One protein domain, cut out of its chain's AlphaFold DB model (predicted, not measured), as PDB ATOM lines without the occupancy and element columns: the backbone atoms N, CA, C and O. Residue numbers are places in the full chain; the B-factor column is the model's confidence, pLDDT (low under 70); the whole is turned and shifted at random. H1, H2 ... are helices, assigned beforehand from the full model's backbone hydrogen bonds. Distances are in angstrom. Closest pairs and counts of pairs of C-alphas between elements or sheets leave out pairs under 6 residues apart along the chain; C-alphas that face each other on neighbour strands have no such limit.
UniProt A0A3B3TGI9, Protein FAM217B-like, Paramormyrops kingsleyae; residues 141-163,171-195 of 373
ATOM      1  N   LEU A 141     602.882 246.655 698.960       83.81
ATOM      2  CA  LEU A 141     603.787 245.799 699.693       83.81
ATOM      3  C   LEU A 141     605.229 246.223 699.415       83.81
ATOM      4  O   LEU A 141     605.592 246.487 698.271       83.81
ATOM      5  N   PRO A 142     606.088 246.280 700.445       81.88
ATOM      6  CA  PRO A 142     607.495 246.543 700.208       81.88
ATOM      7  C   PRO A 142     608.084 245.409 699.350       81.88
ATOM      8  O   PRO A 142     607.732 244.240 699.562       81.88
ATOM      9  N   PRO A 143     609.006 245.700 698.416       82.31
ATOM     10  CA  PRO A 143     609.792 244.659 697.766       82.31
ATOM     11  C   PRO A 143     610.420 243.725 698.819       82.31
ATOM     12  O   PRO A 143     610.900 244.217 699.846       82.31
ATOM     13  N   PRO A 144     610.417 242.393 698.621       82.19
ATOM     14  CA  PRO A 144     610.011 241.639 697.425       82.19
ATOM     15  C   PRO A 144     608.541 241.176 697.414       82.19
ATOM     16  O   PRO A 144     608.119 240.496 696.486       82.19
ATOM     17  N   PHE A 145     607.755 241.500 698.440       81.19
ATOM     18  CA  PHE A 145     606.367 241.027 698.585       81.19
ATOM     19  C   PHE A 145     605.409 241.653 697.568       81.19
ATOM     20  O   PHE A 145     604.272 241.222 697.417       81.19
ATOM     21  N   CYS A 146     605.906 242.656 696.863       80.62
ATOM     22  CA  CYS A 146     605.223 243.450 695.869       80.62
ATOM     23  C   CYS A 146     604.789 242.618 694.633       80.62
ATOM     24  O   CYS A 146     603.767 242.858 693.997       80.62
ATOM     25  N   THR A 147     605.482 241.501 694.368       84.00
ATOM     26  CA  THR A 147     605.118 240.556 693.299       84.00
ATOM     27  C   THR A 147     604.099 239.494 693.729       84.00
ATOM     28  O   THR A 147     603.802 238.583 692.953       84.00
ATOM     29  N   TRP A 148     603.608 239.522 694.973       87.69
ATOM     30  CA  TRP A 148     602.661 238.525 695.467       87.69
ATOM     31  C   TRP A 148     601.221 238.879 695.102       87.69
ATOM     32  O   TRP A 148     600.704 239.948 695.414       87.69
ATOM     33  N   SER A 149     600.520 237.915 694.518       88.69
ATOM     34  CA  SER A 149     599.089 237.993 694.245       88.69
ATOM     35  C   SER A 149     598.283 237.698 695.518       88.69
ATOM     36  O   SER A 149     598.000 236.543 695.853       88.69
ATOM     37  N   LEU A 150     597.856 238.753 696.221       89.81
ATOM     38  CA  LEU A 150     597.043 238.633 697.443       89.81
ATOM     39  C   LEU A 150     595.819 237.732 697.244       89.81
ATOM     40  O   LEU A 150     595.536 236.896 698.097       89.81
ATOM     41  N   ARG A 151     595.153 237.829 696.088       89.38
ATOM     42  CA  ARG A 151     594.000 236.989 695.741       89.38
ATOM     43  C   ARG A 151     594.329 235.500 695.724       89.38
ATOM     44  O   ARG A 151     593.587 234.702 696.292       89.38
ATOM     45  N   GLN A 152     595.437 235.109 695.090       90.19
ATOM     46  CA  GLN A 152     595.837 233.697 695.004       90.19
ATOM     47  C   GLN A 152     596.253 233.166 696.373       90.19
ATOM     48  O   GLN A 152     595.854 232.064 696.743       90.19
ATOM     49  N   LEU A 153     596.987 233.970 697.147       90.25
ATOM     50  CA  LEU A 153     597.357 233.631 698.518       90.25
ATOM     51  C   LEU A 153     596.119 233.472 699.407       90.25
ATOM     52  O   LEU A 153     596.005 232.480 700.122       90.25
ATOM     53  N   ALA A 154     595.173 234.409 699.341       90.56
ATOM     54  CA  ALA A 154     593.931 234.351 700.098       90.56
ATOM     55  C   ALA A 154     593.117 233.102 699.735       90.56
ATOM     56  O   ALA A 154     592.659 232.406 700.638       90.56
ATOM     57  N   MET A 155     592.984 232.768 698.448       90.75
ATOM     58  CA  MET A 155     592.316 231.534 698.023       90.75
ATOM     59  C   MET A 155     593.033 230.301 698.573       90.75
ATOM     60  O   MET A 155     592.437 229.577 699.363       90.75
ATOM     61  N   PHE A 156     594.324 230.125 698.272       90.44
ATOM     62  CA  PHE A 156     595.115 228.973 698.716       90.44
ATOM     63  C   PHE A 156     595.015 228.747 700.229       90.44
ATOM     64  O   PHE A 156     594.787 227.636 700.700       90.44
ATOM     65  N   LEU A 157     595.121 229.816 701.016       87.81
ATOM     66  CA  LEU A 157     595.058 229.752 702.472       87.81
ATOM     67  C   LEU A 157     593.681 229.345 703.013       87.81
ATOM     68  O   LEU A 157     593.615 228.762 704.099       87.81
ATOM     69  N   ASN A 158     592.601 229.660 702.300       86.75
ATOM     70  CA  ASN A 158     591.232 229.412 702.746       86.75
ATOM     71  C   ASN A 158     590.596 228.160 702.120       86.75
ATOM     72  O   ASN A 158     589.693 227.589 702.740       86.75
ATOM     73  N   THR A 159     591.069 227.705 700.955       84.94
ATOM     74  CA  THR A 159     590.613 226.482 700.274       84.94
ATOM     75  C   THR A 159     591.507 225.284 700.578       84.94
ATOM     76  O   THR A 159     590.992 224.246 700.985       84.94
ATOM     77  N   ASP A 160     592.829 225.440 700.483       75.75
ATOM     78  CA  ASP A 160     593.789 224.326 700.531       75.75
ATOM     79  C   ASP A 160     594.625 224.304 701.826       75.75
ATOM     80  O   ASP A 160     595.074 223.256 702.284       75.75
ATOM     81  N   GLY A 161     594.800 225.461 702.470       69.31
ATOM     82  CA  GLY A 161     595.690 225.664 703.619       69.31
ATOM     83  C   GLY A 161     595.029 225.618 705.001       69.31
ATOM     84  O   GLY A 161     595.671 225.971 705.992       69.31
ATOM     85  N   ARG A 162     593.756 225.211 705.109       68.75
ATOM     86  CA  ARG A 162     592.985 225.252 706.374       68.75
ATOM     87  C   ARG A 162     593.492 224.300 707.465       68.75
ATOM     88  O   ARG A 162     593.118 224.469 708.620       68.75
ATOM     89  N   GLY A 163     594.313 223.311 707.112       62.62
ATOM     90  CA  GLY A 163     594.814 222.287 708.037       62.62
ATOM     91  C   GLY A 163     596.219 222.534 708.592       62.62
ATOM     92  O   GLY A 163     596.656 221.787 709.464       62.62
ATOM     93  N   GLY A 171     605.580 239.750 713.475       88.88
ATOM     94  CA  GLY A 171     605.938 241.076 712.956       88.88
ATOM     95  C   GLY A 171     604.767 242.024 712.650       88.88
ATOM     96  O   GLY A 171     603.628 241.611 712.439       88.88
ATOM     97  N   LYS A 172     605.056 243.337 712.561       89.19
ATOM     98  CA  LYS A 172     604.088 244.352 712.081       89.19
ATOM     99  C   LYS A 172     603.666 244.085 710.632       89.19
ATOM    100  O   LYS A 172     602.481 244.150 710.326       89.19
ATOM    101  N   LEU A 173     604.636 243.755 709.774       87.94
ATOM    102  CA  LEU A 173     604.395 243.404 708.375       87.94
ATOM    103  C   LEU A 173     603.539 242.140 708.260       87.94
ATOM    104  O   LEU A 173     602.588 242.119 707.498       87.94
ATOM    105  N   GLU A 174     603.825 241.114 709.058       89.12
ATOM    106  CA  GLU A 174     603.070 239.856 709.034       89.12
ATOM    107  C   GLU A 174     601.613 240.054 709.460       89.12
ATOM    108  O   GLU A 174     600.712 239.519 708.823       89.12
ATOM    109  N   ARG A 175     601.364 240.880 710.485       91.00
ATOM    110  CA  ARG A 175     599.995 241.258 710.875       91.00
ATOM    111  C   ARG A 175     599.284 242.052 709.783       91.00
ATOM    112  O   ARG A 175     598.090 241.866 709.570       91.00
ATOM    113  N   TYR A 176     600.003 242.940 709.099       89.94
ATOM    114  CA  TYR A 176     599.457 243.690 707.972       89.94
ATOM    115  C   TYR A 176     599.100 242.761 706.803       89.94
ATOM    116  O   TYR A 176     597.980 242.822 706.302       89.94
ATOM    117  N   LEU A 177     599.999 241.844 706.437       89.56
ATOM    118  CA  LEU A 177     599.766 240.825 705.415       89.56
ATOM    119  C   LEU A 177     598.587 239.919 705.777       89.56
ATOM    120  O   LEU A 177     597.727 239.671 704.939       89.56
ATOM    121  N   GLU A 178     598.499 239.464 707.027       90.56
ATOM    122  CA  GLU A 178     597.362 238.671 707.494       90.56
ATOM    123  C   GLU A 178     596.046 239.439 707.327       90.56
ATOM    124  O   GLU A 178     595.073 238.895 706.800       90.56
ATOM    125  N   ARG A 179     596.017 240.718 707.719       92.19
ATOM    126  CA  ARG A 179     594.825 241.552 707.570       92.19
ATOM    127  C   ARG A 179     594.452 241.767 706.105       92.19
ATOM    128  O   ARG A 179     593.273 241.678 705.776       92.19
ATOM    129  N   LEU A 180     595.429 242.020 705.237       91.25
ATOM    130  CA  LEU A 180     595.200 242.140 703.796       91.25
ATOM    131  C   LEU A 180     594.592 240.862 703.218       91.25
ATOM    132  O   LEU A 180     593.592 240.924 702.512       91.25
ATOM    133  N   LEU A 181     595.134 239.699 703.576       91.31
ATOM    134  CA  LEU A 181     594.632 238.409 703.100       91.31
ATOM    135  C   LEU A 181     593.212 238.112 703.601       91.31
ATOM    136  O   LEU A 181     592.418 237.524 702.872       91.31
ATOM    137  N   GLN A 182     592.869 238.535 704.822       92.75
ATOM    138  CA  GLN A 182     591.497 238.447 705.335       92.75
ATOM    139  C   GLN A 182     590.523 239.317 704.532       92.75
ATOM    140  O   GLN A 182     589.415 238.873 704.236       92.75
ATOM    141  N   LEU A 183     590.919 240.550 704.205       93.31
ATOM    142  CA  LEU A 183     590.087 241.478 703.437       93.31
ATOM    143  C   LEU A 183     589.889 240.990 702.001       93.31
ATOM    144  O   LEU A 183     588.761 240.964 701.522       93.31
ATOM    145  N   GLU A 184     590.958 240.527 701.358       92.25
ATOM    146  CA  GLU A 184     590.897 239.951 700.016       92.25
ATOM    147  C   GLU A 184     590.008 238.699 699.986       92.25
ATOM    148  O   GLU A 184     589.186 238.527 699.089       92.25
ATOM    149  N   TRP A 185     590.107 237.837 701.005       93.56
ATOM    150  CA  TRP A 185     589.221 236.680 701.122       93.56
ATOM    151  C   TRP A 185     587.753 237.087 701.269       93.56
ATOM    152  O   TRP A 185     586.891 236.528 700.592       93.56
ATOM    153  N   LEU A 186     587.463 238.082 702.113       93.38
ATOM    154  CA  LEU A 186     586.110 238.612 702.263       93.38
ATOM    155  C   LEU A 186     585.586 239.160 700.932       93.38
ATOM    156  O   LEU A 186     584.450 238.880 700.566       93.38
ATOM    157  N   GLN A 187     586.421 239.875 700.181       92.88
ATOM    158  CA  GLN A 187     586.063 240.387 698.864       92.88
ATOM    159  C   GLN A 187     585.738 239.258 697.881       92.88
ATOM    160  O   GLN A 187     584.717 239.331 697.198       92.88
ATOM    161  N   VAL A 188     586.540 238.188 697.836       90.56
ATOM    162  CA  VAL A 188     586.234 236.999 697.019       90.56
ATOM    163  C   VAL A 188     584.868 236.424 697.397       90.56
ATOM    164  O   VAL A 188     584.048 236.176 696.516       90.56
ATOM    165  N   GLN A 189     584.577 236.292 698.694       92.12
ATOM    166  CA  GLN A 189     583.278 235.808 699.166       92.12
ATOM    167  C   GLN A 189     582.121 236.735 698.780       92.12
ATOM    168  O   GLN A 189     581.058 236.250 698.395       92.12
ATOM    169  N   THR A 190     582.304 238.053 698.871       93.19
ATOM    170  CA  THR A 190     581.283 239.034 698.487       93.19
ATOM    171  C   THR A 190     580.990 238.968 696.996       93.19
ATOM    172  O   THR A 190     579.824 238.886 696.624       93.19
ATOM    173  N   VAL A 191     582.025 238.918 696.155       89.75
ATOM    174  CA  VAL A 191     581.868 238.794 694.698       89.75
ATOM    175  C   VAL A 191     581.166 237.485 694.337       89.75
ATOM    176  O   VAL A 191     580.281 237.472 693.486       89.75
ATOM    177  N   GLU A 192     581.502 236.377 695.003       88.00
ATOM    178  CA  GLU A 192     580.804 235.108 694.788       88.00
ATOM    179  C   GLU A 192     579.341 235.152 695.245       88.00
ATOM    180  O   GLU A 192     578.468 234.612 694.563       88.00
ATOM    181  N   ALA A 193     579.050 235.780 696.386       87.69
ATOM    182  CA  ALA A 193     577.689 235.923 696.891       87.69
ATOM    183  C   ALA A 193     576.839 236.816 695.978       87.69
ATOM    184  O   ALA A 193     575.706 236.462 695.658       87.69
ATOM    185  N   GLU A 194     577.398 237.933 695.514       84.88
ATOM    186  CA  GLU A 194     576.750 238.840 694.570       84.88
ATOM    187  C   GLU A 194     576.537 238.171 693.212       84.88
ATOM    188  O   GLU A 194     575.439 238.232 692.671       84.88
ATOM    189  N   SER A 195     577.535 237.448 692.694       79.88
ATOM    190  CA  SER A 195     577.408 236.698 691.442       79.88
ATOM    191  C   SER A 195     576.272 235.671 691.514       79.88
ATOM    192  O   SER A 195     575.445 235.591 690.606       79.88
TER     193      SER A 195
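AT A GLANCE: This is residues 141 to 163 and 171 to 195 of the 373 residues of the protein "Protein FAM217B-like" of Paramormyrops kingsleyae (UniProt A0A3B3TGI9). One long straight helix, H2, has a shorter helix, H1, set across its middle and running off to one side, roughly as a T. The last residues of H2, 189 to 195, stick out beyond this crossing, and the stretch before H1 runs alongside the first part of H2. The printed part has 48 residues with two named helices, H1 then H2, and no named strand: all helix. It is only just loose, close to compact, with a radius of gyration of the C-alphas of 11.6 A and spans of 34 by 24 by 17 A.

HOW THE PARTS SIT: H2, residues 172 to 195, touches H1, residues 150 to 159, with residues 180 to 188 alone. The closest C-alphas are those of Leu 181 and Ala 154, 5.1 A apart. Their lines are about perpendicular, at 76 degrees. In H1 and H2 every O i to N i+4 pair is within hydrogen-bond range.

IN THESE COORDINATES: H2 measures 34.6 A, from C-alpha 172 at (604.088, 244.352, 712.081) to C-alpha 195 at (577.408, 236.698, 691.442). H1 measures 14.0 A and begins at C-alpha 150, (597.043, 238.633, 697.443).

THE WHOLE: The C-alphas farthest apart, of Gly 171 and Ser 195, are 36.0 A apart. Residues 164 to 170 are not printed; C-alphas 163 and 171 are 22.4 A apart across the cut. Residues 161 to 163 have pLDDT under 70.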